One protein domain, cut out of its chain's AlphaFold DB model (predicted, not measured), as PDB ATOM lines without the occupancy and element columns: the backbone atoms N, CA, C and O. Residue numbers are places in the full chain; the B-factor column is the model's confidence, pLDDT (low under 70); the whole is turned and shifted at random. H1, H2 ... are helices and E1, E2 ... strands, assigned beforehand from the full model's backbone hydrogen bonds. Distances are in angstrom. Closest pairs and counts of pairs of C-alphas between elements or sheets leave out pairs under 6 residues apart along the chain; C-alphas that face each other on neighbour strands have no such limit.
ATOM      1  N   ASP A 288      74.583 109.837  94.753       93.31
ATOM      2  CA  ASP A 288      73.157 110.133  94.680       93.31
ATOM      3  C   ASP A 288      72.874 111.534  95.264       93.31
ATOM      4  O   ASP A 288      73.181 111.780  96.440       93.31
ATOM      5  N   PRO A 289      72.311 112.468  94.470       93.50
ATOM      6  CA  PRO A 289      72.088 113.847  94.903       93.50
ATOM      7  C   PRO A 289      71.168 113.949  96.125       93.50
ATOM      8  O   PRO A 289      71.304 114.882  96.917       93.50
ATOM      9  N   ARG A 290      70.298 112.955  96.350       94.50
ATOM     10  CA  ARG A 290      69.423 112.876  97.528       94.50
ATOM     11  C   ARG A 290      70.227 112.592  98.795       94.50
ATOM     12  O   ARG A 290      70.058 113.260  99.815       94.50
ATOM     13  N   ASP A 291      71.138 111.620  98.730       93.56
ATOM     14  CA  ASP A 291      72.034 111.289  99.845       93.56
ATOM     15  C   ASP A 291      73.093 112.374 100.075       93.56
ATOM     16  O   ASP A 291      73.519 112.599 101.215       93.56
ATOM     17  N   TYR A 292      73.511 113.056  99.006       92.50
ATOM     18  CA  TYR A 292      74.356 114.244  99.073       92.50
ATOM     19  C   TYR A 292      73.664 115.379  99.843       92.50
ATOM     20  O   TYR A 292      74.231 115.834 100.839       92.50
ATOM     21  N   LEU A 293      72.432 115.758  99.470       93.44
ATOM     22  CA  LEU A 293      71.633 116.772 100.171       93.44
ATOM     23  C   LEU A 293      71.501 116.440 101.662       93.44
ATOM     24  O   LEU A 293      71.881 117.241 102.517       93.44
ATOM     25  N   ALA A 294      71.050 115.222 101.982       93.12
ATOM     26  CA  ALA A 294      70.919 114.765 103.365       93.12
ATOM     27  C   ALA A 294      72.252 114.855 104.131       93.12
ATOM     28  O   ALA A 294      72.294 115.241 105.302       93.12
ATOM     29  N   SER A 295      73.372 114.539 103.471       90.75
ATOM     30  CA  SER A 295      74.694 114.663 104.080       90.75
ATOM     31  C   SER A 295      75.134 116.110 104.301       90.75
ATOM     32  O   SER A 295      75.888 116.331 105.254       90.75
ATOM     33  N   VAL A 296      74.775 117.050 103.425       90.62
ATOM     34  CA  VAL A 296      75.106 118.475 103.583       90.62
ATOM     35  C   VAL A 296      74.315 119.063 104.743       90.62
ATOM     36  O   VAL A 296      74.922 119.623 105.654       90.62
ATOM     37  N   LEU A 297      72.995 118.853 104.776       90.38
ATOM     38  CA  LEU A 297      72.132 119.366 105.844       90.38
ATOM     39  C   LEU A 297      72.586 118.863 107.223       90.38
ATOM     40  O   LEU A 297      72.754 119.656 108.151       90.38
ATOM     41  N   ALA A 298      72.893 117.567 107.342       88.94
ATOM     42  CA  ALA A 298      73.414 116.987 108.580       88.94
ATOM     43  C   ALA A 298      74.798 117.543 108.969       88.94
ATOM     44  O   ALA A 298      75.089 117.715 110.154       88.94
ATOM     45  N   PHE A 299      75.671 117.811 107.991       86.25
ATOM     46  CA  PHE A 299      76.979 118.413 108.255       86.25
ATOM     47  C   PHE A 299      76.831 119.848 108.768       86.25
ATOM     48  O   PHE A 299      77.384 120.160 109.822       86.25
ATOM     49  N   ASN A 300      76.050 120.685 108.080       85.56
ATOM     50  CA  ASN A 300      75.816 122.073 108.479       85.56
ATOM     51  C   ASN A 300      75.155 122.134 109.867       85.56
ATOM     52  O   ASN A 300      75.606 122.891 110.723       85.56
ATOM     53  N   ALA A 301      74.173 121.268 110.149       84.81
ATOM     54  CA  ALA A 301      73.563 121.152 111.477       84.81
ATOM     55  C   ALA A 301      74.591 120.807 112.568       84.81
ATOM     56  O   ALA A 301      74.656 121.483 113.593       84.81
ATOM     57  N   ARG A 302      75.467 119.825 112.325       81.94
ATOM     58  CA  ARG A 302      76.518 119.442 113.280       81.94
ATOM     59  C   ARG A 302      77.546 120.552 113.507       81.94
ATOM     60  O   ARG A 302      78.048 120.699 114.620       81.94
ATOM     61  N   VAL A 303      77.901 121.306 112.464       76.06
ATOM     62  CA  VAL A 303      78.782 122.476 112.599       76.06
ATOM     63  C   VAL A 303      78.106 123.536 113.470       76.06
ATOM     64  O   VAL A 303      78.733 124.020 114.410       76.06
ATOM     65  N   ARG A 304      76.815 123.817 113.246       76.38
ATOM     66  CA  ARG A 304      76.029 124.731 114.093       76.38
ATOM     67  C   ARG A 304      75.993 124.288 115.558       76.38
ATOM     68  O   ARG A 304      76.207 125.110 116.444       76.38
ATOM     69  N   GLU A 305      75.785 122.998 115.817       75.25
ATOM     70  CA  GLU A 305      75.781 122.433 117.175       75.25
ATOM     71  C   GLU A 305      77.146 122.552 117.869       75.25
ATOM     72  O   GLU A 305      77.211 122.947 119.031       75.25
ATOM     73  N   ARG A 306      78.244 122.239 117.164       70.44
ATOM     74  CA  ARG A 306      79.608 122.290 117.723       70.44
ATOM     75  C   ARG A 306      80.057 123.698 118.097       70.44
ATOM     76  O   ARG A 306      80.849 123.839 119.022       70.44
ATOM     77  N   VAL A 307      79.602 124.709 117.361       63.94
ATOM     78  CA  VAL A 307      80.051 126.094 117.553       63.94
ATOM     79  C   VAL A 307      79.231 126.837 118.623       63.94
ATOM     80  O   VAL A 307      79.676 127.873 119.099       63.94
ATOM     81  N   GLY A 308      78.092 126.293 119.075       44.78
ATOM     82  CA  GLY A 308      77.402 126.730 120.295       44.78
ATOM     83  C   GLY A 308      77.013 128.218 120.354       44.78
ATOM     84  O   GLY A 308      77.677 129.010 121.009       44.78
ATOM     85  N   GLY A 309      75.865 128.582 119.765       42.31
ATOM     86  CA  GLY A 309      75.136 129.823 120.082       42.31
ATOM     87  C   GLY A 309      75.604 131.104 119.371       42.31
ATOM     88  O   GLY A 309      76.751 131.513 119.498       42.31
ATOM     89  N   ALA A 310      74.661 131.761 118.677       40.00
ATOM     90  CA  ALA A 310      74.631 133.143 118.150       40.00
ATOM     91  C   ALA A 310      75.816 133.696 117.315       40.00
ATOM     92  O   ALA A 310      75.620 134.652 116.577       40.00
ATOM     93  N   ALA A 311      77.019 133.122 117.372       41.38
ATOM     94  CA  ALA A 311      78.213 133.617 116.684       41.38
ATOM     95  C   ALA A 311      78.330 133.137 115.226       41.38
ATOM     96  O   ALA A 311      79.177 133.630 114.492       41.38
ATOM     97  N   LEU A 312      77.465 132.209 114.801       45.41
ATOM     98  CA  LEU A 312      77.304 131.762 113.416       45.41
ATOM     99  C   LEU A 312      75.845 131.337 113.173       45.41
ATOM    100  O   LEU A 312      75.566 130.190 112.827       45.41
ATOM    101  N   THR A 313      74.882 132.251 113.312       39.53
ATOM    102  CA  THR A 313      73.501 132.034 112.824       39.53
ATOM    103  C   THR A 313      73.400 131.957 111.288       39.53
ATOM    104  O   THR A 313      72.318 132.131 110.748       39.53
ATOM    105  N   GLY A 314      74.501 131.675 110.577       44.69
ATOM    106  CA  GLY A 314      74.560 131.636 109.114       44.69
ATOM    107  C   GLY A 314      75.683 130.778 108.521       44.69
ATOM    108  O   GLY A 314      76.101 131.052 107.402       44.69
ATOM    109  N   PHE A 315      76.217 129.766 109.229       49.59
ATOM    110  CA  PHE A 315      77.081 128.792 108.541       49.59
ATOM    111  C   PHE A 315      76.218 127.795 107.767       49.59
ATOM    112  O   PHE A 315      75.787 126.765 108.297       49.59
ATOM    113  N   ASP A 316      75.989 128.130 106.507       62.59
ATOM    114  CA  ASP A 316      75.524 127.226 105.474       62.59
ATOM    115  C   ASP A 316      76.637 127.123 104.431       62.59
ATOM    116  O   ASP A 316      77.020 128.108 103.818       62.59
ATOM    117  N   GLY A 317      77.250 125.942 104.325       67.62
ATOM    118  CA  GLY A 317      78.246 125.657 103.293       67.62
ATOM    119  C   GLY A 317      77.637 124.881 102.128       67.62
ATOM    120  O   GLY A 317      76.517 124.375 102.225       67.62
ATOM    121  N   PHE A 318      78.433 124.687 101.072       82.62
ATOM    122  CA  PHE A 318      78.064 123.931  99.865       82.62
ATOM    123  C   PHE A 318      76.941 124.583  99.034       82.62
ATOM    124  O   PHE A 318      76.145 123.874  98.417       82.62
ATOM    125  N   GLY A 319      76.876 125.917  99.003       80.38
ATOM    126  CA  GLY A 319      75.889 126.671  98.225       80.38
ATOM    127  C   GLY A 319      74.522 126.793  98.903       80.38
ATOM    128  O   GLY A 319      73.593 127.316  98.292       80.38
ATOM    129  N   ARG A 320      74.373 126.313 100.147       83.19
ATOM    130  CA  ARG A 320      73.131 126.445 100.927       83.19
ATOM    131  C   ARG A 320      72.894 127.888 101.378       83.19
ATOM    132  O   ARG A 320      71.745 128.271 101.562       83.19
ATOM    133  N   GLU A 321      73.957 128.678 101.503       80.50
ATOM    134  CA  GLU A 321      73.945 130.101 101.849       80.50
ATOM    135  C   GLU A 321      73.275 130.995 100.796       80.50
ATOM    136  O   GLU A 321      72.930 132.136 101.091       80.50
ATOM    137  N   ALA A 322      73.102 130.496  99.568       77.19
ATOM    138  CA  ALA A 322      72.547 131.261  98.453       77.19
ATOM    139  C   ALA A 322      71.009 131.314  98.441       77.19
ATOM    140  O   ALA A 322      70.433 132.015  97.611       77.19
ATOM    141  N   VAL A 323      70.346 130.545  99.306       84.38
ATOM    142  CA  VAL A 323      68.891 130.353  99.314       84.38
ATOM    143  C   VAL A 323      68.371 130.284 100.745       84.38
ATOM    144  O   VAL A 323      69.118 129.965 101.667       84.38
ATOM    145  N   GLU A 324      67.090 130.567 100.963       82.69
ATOM    146  CA  GLU A 324      66.516 130.570 102.316       82.69
ATOM    147  C   GLU A 324      65.909 129.211 102.665       82.69
ATOM    148  O   GLU A 324      66.012 128.745 103.804       82.69
ATOM    149  N   THR A 325      65.337 128.533 101.670       88.06
ATOM    150  CA  THR A 325      64.562 127.307 101.864       88.06
ATOM    151  C   THR A 325      65.285 126.060 101.363       88.06
ATOM    152  O   THR A 325      66.152 126.110 100.486       88.06
ATOM    153  N   ASP A 326      64.924 124.902 101.918       91.19
ATOM    154  CA  ASP A 326      65.490 123.627 101.471       91.19
ATOM    155  C   ASP A 326      64.984 123.252 100.066       91.19
ATOM    156  O   ASP A 326      65.692 122.564  99.336       91.19
ATOM    157  N   GLU A 327      63.814 123.749  99.648       91.62
ATOM    158  CA  GLU A 327      63.239 123.550  98.307       91.62
ATOM    159  C   GLU A 327      64.062 124.242  97.233       91.62
ATOM    160  O   GLU A 327      64.433 123.627  96.235       91.62
ATOM    161  N   GLU A 328      64.369 125.519  97.449       90.50
ATOM    162  CA  GLU A 328      65.246 126.277  96.562       90.50
ATOM    163  C   GLU A 328      66.628 125.624  96.505       90.50
ATOM    164  O   GLU A 328      67.248 125.557  95.442       90.50
ATOM    165  N   TYR A 329      67.092 125.060  97.626       93.00
ATOM    166  CA  TYR A 329      68.364 124.355  97.657       93.00
ATOM    167  C   TYR A 329      68.358 123.061  96.831       93.00
ATOM    168  O   TYR A 329      69.376 122.733  96.217       93.00
ATOM    169  N   VAL A 330      67.223 122.353  96.728       94.12
ATOM    170  CA  VAL A 330      67.092 121.217  95.797       94.12
ATOM    171  C   VAL A 330      67.391 121.660  94.362       94.12
ATOM    172  O   VAL A 330      68.161 120.989  93.672       94.12
ATOM    173  N   GLU A 331      66.873 122.812  93.929       90.38
ATOM    174  CA  GLU A 331      67.138 123.342  92.584       90.38
ATOM    175  C   GLU A 331      68.595 123.791  92.386       90.38
ATOM    176  O   GLU A 331      69.169 123.583  91.311       90.38
ATOM    177  N   VAL A 332      69.246 124.322  93.428       88.50
ATOM    178  CA  VAL A 332      70.690 124.626  93.405       88.50
ATOM    179  C   VAL A 332      71.514 123.350  93.187       88.50
ATOM    180  O   VAL A 332      72.401 123.312  92.325       88.50
ATOM    181  N   ILE A 333      71.206 122.277  93.925       91.50
ATOM    182  CA  ILE A 333      71.872 120.976  93.763       91.50
ATOM    183  C   ILE A 333      71.580 120.394  92.380       91.50
ATOM    184  O   ILE A 333      72.494 119.895  91.725       91.50
ATOM    185  N   ARG A 334      70.331 120.481  91.913       91.75
ATOM    186  CA  ARG A 334      69.914 119.972  90.601       91.75
ATOM    187  C   ARG A 334      70.696 120.645  89.487       91.75
ATOM    188  O   ARG A 334      71.292 119.961  88.659       91.75
ATOM    189  N   THR A 335      70.757 121.972  89.511       87.94
ATOM    190  CA  THR A 335      71.523 122.770  88.549       87.94
ATOM    191  C   THR A 335      73.001 122.382  88.572       87.94
ATOM    192  O   THR A 335      73.594 122.130  87.524       87.94
ATOM    193  N   SER A 336      73.583 122.240  89.765       87.00
ATOM    194  CA  SER A 336      74.982 121.826  89.929       87.00
ATOM    195  C   SER A 336      75.250 120.424  89.367       87.00
ATOM    196  O   SER A 336      76.263 120.204  88.703       87.00
ATOM    197  N   MET A 337      74.335 119.475  89.585       89.00
ATOM    198  CA  MET A 337      74.446 118.107  89.074       89.00
ATOM    199  C   MET A 337      74.286 118.026  87.559       89.00
ATOM    200  O   MET A 337      75.033 117.289  86.923       89.00
ATOM    201  N   LEU A 338      73.368 118.792  86.968       89.31
ATOM    202  CA  LEU A 338      73.216 118.863  85.512       89.31
ATOM    203  C   LEU A 338      74.476 119.431  84.848       89.31
ATOM    204  O   LEU A 338      74.962 118.862  83.872       89.31
ATOM    205  N   SER A 339      75.066 120.480  85.427       85.62
ATOM    206  CA  SER A 339      76.371 120.986  84.988       85.62
ATOM    207  C   SER A 339      77.462 119.917  85.110       85.62
ATOM    208  O   SER A 339      78.322 119.798  84.240       85.62
ATOM    209  N   PHE A 340      77.417 119.090  86.158       88.00
ATOM    210  CA  PHE A 340      78.384 118.012  86.350       88.00
ATOM    211  C   PHE A 340      78.222 116.863  85.342       88.00
ATOM    212  O   PHE A 340      79.224 116.348  84.844       88.00
ATOM    213  N   VAL A 341      76.984 116.505  84.986       89.75
ATOM    214  CA  VAL A 341      76.668 115.570  83.892       89.75
ATOM    215  C   VAL A 341      77.223 116.088  82.570       89.75
ATOM    216  O   VAL A 341      77.843 115.334  81.822       89.75
ATOM    217  N   GLU A 342      77.035 117.373  82.280       88.00
ATOM    218  CA  GLU A 342      77.508 117.970  81.033       88.00
ATOM    219  C   GLU A 342      79.042 117.973  80.946       88.00
ATOM    220  O   GLU A 342      79.615 117.605  79.918       88.00
ATOM    221  N   LEU A 343      79.724 118.285  82.055       86.50
ATOM    222  CA  LEU A 343      81.179 118.157  82.156       86.50
ATOM    223  C   LEU A 343      81.645 116.713  81.942       86.50
ATOM    224  O   LEU A 343      82.625 116.488  81.229       86.50
ATOM    225  N   TRP A 344      80.946 115.734  82.522       88.44
ATOM    226  CA  TRP A 344      81.235 114.318  82.298       88.44
ATOM    227  C   TRP A 344      81.086 113.950  80.823       88.44
ATOM    228  O   TRP A 344      82.028 113.425  80.239       88.44
ATOM    229  N   LYS A 345      79.962 114.289  80.182       87.75
ATOM    230  CA  LYS A 345      79.717 113.995  78.759       87.75
ATOM    231  C   LYS A 345      80.805 114.553  77.841       87.75
ATOM    232  O   LYS A 345      81.147 113.917  76.849       87.75
ATOM    233  N   ARG A 346      81.376 115.712  78.183       83.12
ATOM    234  CA  ARG A 346      82.458 116.354  77.418       83.12
ATOM    235  C   ARG A 346      83.831 115.731  77.656       83.12
ATOM    236  O   ARG A 346      84.664 115.747  76.754       83.12
ATOM    237  N   ARG A 347      84.088 115.206  78.859       84.12
ATOM    238  CA  ARG A 347      85.432 114.790  79.309       84.12
ATOM    239  C   ARG A 347      85.584 113.284  79.543       84.12
ATOM    240  O   ARG A 347      86.701 112.828  79.769       84.12
ATOM    241  N   SER A 348      84.510 112.497  79.458       82.81
ATOM    242  CA  SER A 348      84.478 111.063  79.801       82.81
ATOM    243  C   SER A 348      85.476 110.209  79.022       82.81
ATOM    244  O   SER A 348      85.868 109.143  79.476       82.81
ATOM    245  N   GLN A 349      85.905 110.669  77.846       72.88
ATOM    246  CA  GLN A 349      86.849 109.953  76.994       72.88
ATOM    247  C   GLN A 349      88.239 109.763  77.637       72.88
ATOM    248  O   GLN A 349      88.963 108.855  77.239       72.88
ATOM    249  N   TYR A 350      88.601 110.586  78.628       66.69
ATOM    250  CA  TYR A 350      89.916 110.576  79.289       66.69
ATOM    251  C   TYR A 350      89.819 110.427  80.815       66.69
ATOM    252  O   TYR A 350      90.768 110.754  81.535       66.69
ATOM    253  N   SER A 351      88.667 109.968  81.310       83.62
ATOM    254  CA  SER A 351      88.311 110.062  82.723       83.62
ATOM    255  C   SER A 351      87.662 108.781  83.234       83.62
ATOM    256  O   SER A 351      86.841 108.176  82.551       83.62
ATOM    257  N   ALA A 352      87.976 108.405  84.472       91.00
ATOM    258  CA  ALA A 352      87.295 107.327  85.177       91.00
ATOM    259  C   ALA A 352      86.036 107.865  85.874       91.00
ATOM    260  O   ALA A 352      86.075 108.939  86.477       91.00
ATOM    261  N   LEU A 353      84.934 107.114  85.841       93.06
ATOM    262  CA  LEU A 353      83.741 107.394  86.642       93.06
ATOM    263  C   LEU A 353      83.707 106.458  87.845       93.06
ATOM    264  O   LEU A 353      83.784 105.243  87.694       93.06
ATOM    265  N   VAL A 354      83.533 107.025  89.033       94.44
ATOM    266  CA  VAL A 354      83.349 106.277  90.274       94.44
ATOM    267  C   VAL A 354      82.030 106.705  90.898       94.44
ATOM    268  O   VAL A 354      81.847 107.866  91.268       94.44
ATOM    269  N   ARG A 355      81.100 105.758  91.036       94.00
ATOM    270  CA  ARG A 355      79.865 105.958  91.800       94.00
ATOM    271  C   ARG A 355      80.129 105.612  93.257       94.00
ATOM    272  O   ARG A 355      80.582 104.511  93.566       94.00
ATOM    273  N   TYR A 356      79.840 106.546  94.151       93.75
ATOM    274  CA  TYR A 356      80.038 106.389  95.588       93.75
ATOM    275  C   TYR A 356      79.352 105.129  96.133       93.75
ATOM    276  O   TYR A 356      79.939 104.387  96.919       93.75
ATOM    277  N   GLU A 357      78.127 104.857  95.681       92.38
ATOM    278  CA  GLU A 357      77.330 103.714  96.127       92.38
ATOM    279  C   GLU A 357      77.967 102.383  95.719       92.38
ATOM    280  O   GLU A 357      77.991 101.437  96.508       92.38
ATOM    281  N   ASP A 358      78.517 102.316  94.509       93.12
ATOM    282  CA  ASP A 358      79.161 101.107  94.000       93.12
ATOM    283  C   ASP A 358      80.526 100.906  94.659       93.12
ATOM    284  O   ASP A 358      80.866  99.782  95.030       93.12
ATOM    285  N   LEU A 359      81.271 101.993  94.901       92.31
ATOM    286  CA  LEU A 359      82.534 101.951  95.642       92.31
ATOM    287  C   LEU A 359      82.330 101.425  97.070       92.31
ATOM    288  O   LEU A 359      83.178 100.701  97.583       92.31
ATOM    289  N   ILE A 360      81.201 101.732  97.713       89.69
ATOM    290  CA  ILE A 360      80.845 101.155  99.020       89.69
ATOM    291  C   ILE A 360      80.483  99.674  98.918       89.69
ATOM    292  O   ILE A 360      80.899  98.891  99.773       89.69
ATOM    293  N   ARG A 361      79.675  99.290  97.926       91.06
ATOM    294  CA  ARG A 361      79.172  97.912  97.799       91.06
ATOM    295  C   ARG A 361      80.272  96.926  97.419       91.06
ATOM    296  O   ARG A 361      80.323  95.837  97.984       91.06
ATOM    297  N   SER A 362      81.147  97.327  96.499       92.81
ATOM    298  CA  SER A 362      82.181  96.474  95.911       92.81
ATOM    299  C   SER A 362      83.522  97.221  95.797       92.81
ATOM    300  O   SER A 362      84.020  97.422  94.688       92.81
ATOM    301  N   PRO A 404      76.268 106.818 110.975       59.62
ATOM    302  CA  PRO A 404      76.817 105.952 112.020       59.62
ATOM    303  C   PRO A 404      77.854 104.954 111.473       59.62
ATOM    304  O   PRO A 404      78.836 104.656 112.150       59.62
ATOM    305  N   ASP A 405      77.697 104.512 110.224       69.75
ATOM    306  CA  ASP A 405      78.626 103.628 109.516       69.75
ATOM    307  C   ASP A 405      78.617 103.914 107.998       69.75
ATOM    308  O   ASP A 405      77.901 104.798 107.519       69.75
ATOM    309  N   VAL A 406      79.468 103.221 107.236       70.31
ATOM    310  CA  VAL A 406      79.618 103.446 105.787       70.31
ATOM    311  C   VAL A 406      78.396 102.938 105.017       70.31
ATOM    312  O   VAL A 406      77.942 103.610 104.097       70.31
ATOM    313  N   SER A 407      77.807 101.808 105.411       72.69
ATOM    314  CA  SER A 407      76.664 101.215 104.707       72.69
ATOM    315  C   SER A 407      75.380 102.028 104.894       72.69
ATOM    316  O   SER A 407      74.623 102.216 103.945       72.69
ATOM    317  N   SER A 408      75.188 102.622 106.076       81.06
ATOM    318  CA  SER A 408      74.054 103.510 106.370       81.06
ATOM    319  C   SER A 408      74.125 104.882 105.692       81.06
ATOM    320  O   SER A 408      73.223 105.701 105.875       81.06
ATOM    321  N   SER A 409      75.178 105.151 104.915       84.12
ATOM    322  CA  SER A 409      75.301 106.369 104.108       84.12
ATOM    323  C   SER A 409      74.541 106.309 102.774       84.12
ATOM    324  O   SER A 409      74.308 107.371 102.191       84.12
ATOM    325  N   ILE A 410      74.162 105.105 102.322       91.25
ATOM    326  CA  ILE A 410      73.390 104.853 101.097       91.25
ATOM    327  C   ILE A 410      71.900 104.803 101.443       91.25
ATOM    328  O   ILE A 410      71.482 104.056 102.328       91.25
ATOM    329  N   GLY A 411      71.082 105.571 100.727       90.81
ATOM    330  CA  GLY A 411      69.641 105.672 100.951       90.81
ATOM    331  C   GLY A 411      69.267 106.373 102.260       90.81
ATOM    332  O   GLY A 411      68.129 106.242 102.720       90.81
ATOM    333  N   ARG A 412      70.203 107.110 102.873       92.62
ATOM    334  CA  ARG A 412      69.984 107.854 104.120       92.62
ATOM    335  C   ARG A 412      68.929 108.941 103.956       92.62
ATOM    336  O   ARG A 412      68.231 109.242 104.918       92.62
ATOM    337  N   TRP A 413      68.759 109.479 102.749       94.06
ATOM    338  CA  TRP A 413      67.765 110.511 102.457       94.06
ATOM    339  C   TRP A 413      66.334 110.091 102.835       94.06
ATOM    340  O   TRP A 413      65.560 110.916 103.307       94.06
ATOM    341  N   LYS A 414      66.012 108.792 102.747       93.56
ATOM    342  CA  LYS A 414      64.701 108.229 103.135       93.56
ATOM    343  C   LYS A 414      64.415 108.314 104.634       93.56
ATOM    344  O   LYS A 414      63.268 108.204 105.057       93.56
ATOM    345  N   ARG A 415      65.470 108.425 105.442       92.81
ATOM    346  CA  ARG A 415      65.402 108.504 106.905       92.81
ATOM    347  C   ARG A 415      65.634 109.920 107.411       92.81
ATOM    348  O   ARG A 415      65.015 110.308 108.394       92.81
ATOM    349  N   ASP A 416      66.547 110.638 106.768       91.94
ATOM    350  CA  ASP A 416      67.076 111.903 107.266       91.94
ATOM    351  C   ASP A 416      66.308 113.120 106.721       91.94
ATOM    352  O   ASP A 416      66.308 114.161 107.371       91.94
ATOM    353  N   LEU A 417      65.652 113.011 105.556       94.00
ATOM    354  CA  LEU A 417      64.825 114.087 104.996       94.00
ATOM    355  C   LEU A 417      63.357 113.911 105.392       94.00
ATOM    356  O   LEU A 417      62.856 112.788 105.470       94.00
ATOM    357  N   GLU A 418      62.635 115.015 105.577       93.69
ATOM    358  CA  GLU A 418      61.187 114.970 105.797       93.69
ATOM    359  C   GLU A 418      60.427 114.485 104.542       93.69
ATOM    360  O   GLU A 418      60.878 114.734 103.420       93.69
ATOM    361  N   PRO A 419      59.247 113.839 104.679       94.62
ATOM    362  CA  PRO A 419      58.517 113.248 103.546       94.62
ATOM    363  C   PRO A 419      58.219 114.214 102.392       94.62
ATOM    364  O   PRO A 419      58.124 113.807 101.236       94.62
ATOM    365  N   ARG A 420      58.074 115.507 102.699       94.62
ATOM    366  CA  ARG A 420      57.857 116.555 101.702       94.62
ATOM    367  C   ARG A 420      59.099 116.773 100.833       94.62
ATOM    368  O   ARG A 420      58.984 116.708  99.613       94.62
ATOM    369  N   LEU A 421      60.272 116.952 101.445       93.62
ATOM    370  CA  LEU A 421      61.548 117.080 100.731       93.62
ATOM    371  C   LEU A 421      61.925 115.800  99.985       93.62
ATOM    372  O   LEU A 421      62.450 115.889  98.882       93.62
ATOM    373  N   GLN A 422      61.610 114.624 100.536       95.44
ATOM    374  CA  GLN A 422      61.780 113.343  99.839       95.44
ATOM    375  C   GLN A 422      61.095 113.352  98.466       95.44
ATOM    376  O   GLN A 422      61.733 113.045  97.463       95.44
ATOM    377  N   LYS A 423      59.826 113.781  98.414       93.69
ATOM    378  CA  LYS A 423      59.056 113.865  97.168       93.69
ATOM    379  C   LYS A 423      59.651 114.874  96.180       93.69
ATOM    380  O   LYS A 423      59.790 114.554  95.007       93.69
ATOM    381  N   ILE A 424      60.018 116.065  96.658       94.06
ATOM    382  CA  ILE A 424      60.617 117.117  95.818       94.06
ATOM    383  C   ILE A 424      61.944 116.636  95.228       94.06
ATOM    384  O   ILE A 424      62.191 116.817  94.043       94.06
ATOM    385  N   CYS A 425      62.775 115.971  96.029       93.31
ATOM    386  CA  CYS A 425      64.045 115.429  95.564       93.31
ATOM    387  C   CYS A 425      63.864 114.287  94.556       93.31
ATOM    388  O   CYS A 425      64.618 114.218  93.589       93.31
ATOM    389  N   ASP A 426      62.895 113.393  94.774       91.25
ATOM    390  CA  ASP A 426      62.592 112.333  93.810       91.25
ATOM    391  C   ASP A 426      62.153 112.918  92.465       91.25
ATOM    392  O   ASP A 426      62.653 112.481  91.437       91.25
ATOM    393  N   GLU A 427      61.296 113.942  92.458       92.31
ATOM    394  CA  GLU A 427      60.878 114.629  91.227       92.31
ATOM    395  C   GLU A 427      62.038 115.399  90.565       92.31
ATOM    396  O   GLU A 427      62.204 115.352  89.347       92.31
ATOM    397  N   ALA A 428      62.863 116.093  91.353       92.00
ATOM    398  CA  ALA A 428      63.943 116.946  90.857       92.00
ATOM    399  C   ALA A 428      65.128 116.160  90.274       92.00
ATOM    400  O   ALA A 428      65.758 116.613  89.311       92.00
ATOM    401  N   PHE A 429      65.454 115.006  90.866       93.94
ATOM    402  CA  PHE A 429      66.660 114.237  90.550       93.94
ATOM    403  C   PHE A 429      66.407 112.951  89.759       93.94
ATOM    404  O   PHE A 429      67.363 112.208  89.505       93.94
ATOM    405  N   ASP A 430      65.158 112.680  89.374       88.31
ATOM    406  CA  ASP A 430      64.809 111.494  88.594       88.31
ATOM    407  C   ASP A 430      65.663 111.385  87.319       88.31
ATOM    408  O   ASP A 430      65.898 112.369  86.615       88.31
ATOM    409  N   GLY A 431      66.186 110.187  87.053       84.50
ATOM    410  CA  GLY A 431      67.022 109.884  85.885       84.50
ATOM    411  C   GLY A 431      68.404 110.560  85.808       84.50
ATOM    412  O   GLY A 431      69.223 110.142  84.993       84.50
ATOM    413  N   ILE A 432      68.740 111.548  86.655       87.94
ATOM    414  CA  ILE A 432      70.004 112.311  86.526       87.94
ATOM    415  C   ILE A 432      71.248 111.419  86.647       87.94
ATOM    416  O   ILE A 432      72.240 111.641  85.955       87.94
ATOM    417  N   LEU A 433      71.233 110.406  87.518       84.62
ATOM    418  CA  LEU A 433      72.383 109.503  87.665       84.62
ATOM    419  C   LEU A 433      72.571 108.571  86.460       84.62
ATOM    420  O   LEU A 433      73.694 108.134  86.204       84.62
ATOM    421  N   ASP A 434      71.503 108.275  85.723       86.69
ATOM    422  CA  ASP A 434      71.562 107.385  84.563       86.69
ATOM    423  C   ASP A 434      72.291 108.058  83.391       86.69
ATOM    424  O   ASP A 434      72.996 107.394  82.628       86.69
ATOM    425  N   GLU A 435      72.252 109.393  83.330       87.88
ATOM    426  CA  GLU A 435      72.978 110.209  82.350       87.88
ATOM    427  C   GLU A 435      74.506 110.019  82.397       87.88
ATOM    428  O   GLU A 435      75.190 110.263  81.400       87.88
ATOM    429  N   PHE A 436      75.070 109.548  83.517       82.06
ATOM    430  CA  PHE A 436      76.506 109.259  83.616       82.06
ATOM    431  C   PHE A 436      76.919 107.956  82.911       82.06
ATOM    432  O   PHE A 436      78.096 107.762  82.617       82.06
TER     433      PHE A 436
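What this domain is: This is residues 288 to 362 and 404 to 436 of the 739 residues of the protein "Methyltransf_25 domain-containing protein" of Mycobacterium conspicuum (UniProt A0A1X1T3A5). Two long helices, H1 and H2, splay apart from a contact at the first residues of H1, where H5 packs on both; beyond H2, E1 and H3 fold back. The printed part, mostly helix, has 108 residues, with five named helices and one strand ordered H1, H2, E1, H3, H4, H5. Elongated, 49 by 30 by 28 A, it is only just compact, close to loose (radius of gyration of the C-alphas 15.3 A).

Where its parts are: H1, residues 289 to 307, spans 27.0 A from C-alpha 289 at (72.088, 113.847, 94.903). H2, residues 326 to 350, spans 35.5 A, with a kink of 39 degrees near residue 344. E1 is 351 to 355, pairing with no named strand; H3 356 to 361; H4 413 to 416; H5 419 to 429, ending at (66.660, 114.237, 90.550).

How they stand to each other: The hub, H1, touches H2 with residues 289 to 293 alone, closest C-alphas Pro 289 and Ile 333, 7.2 A, at a steep tilt of 58 degrees, opposite ways. H2 and H5 touch, C-alphas Val 330 and Cys 425 closest at 6.5 A, at a shallow tilt of 30 degrees. H1 touches H4, closest C-alphas Asp 291 and Trp 413, 5.1 A. H3 touches no helix. Every O i to N i+4 pair is within hydrogen-bond range in H1, H3 and H5, and 19 of 21 in H2; H4 is too short.

The domain as a whole: Residues 363 to 403 are cut out, leaving 19.4 A between C-alphas 362 and 404. The link from H1 to H2 is long. Residues 307 to 317, 350 and 404 to 405 have pLDDT under 70.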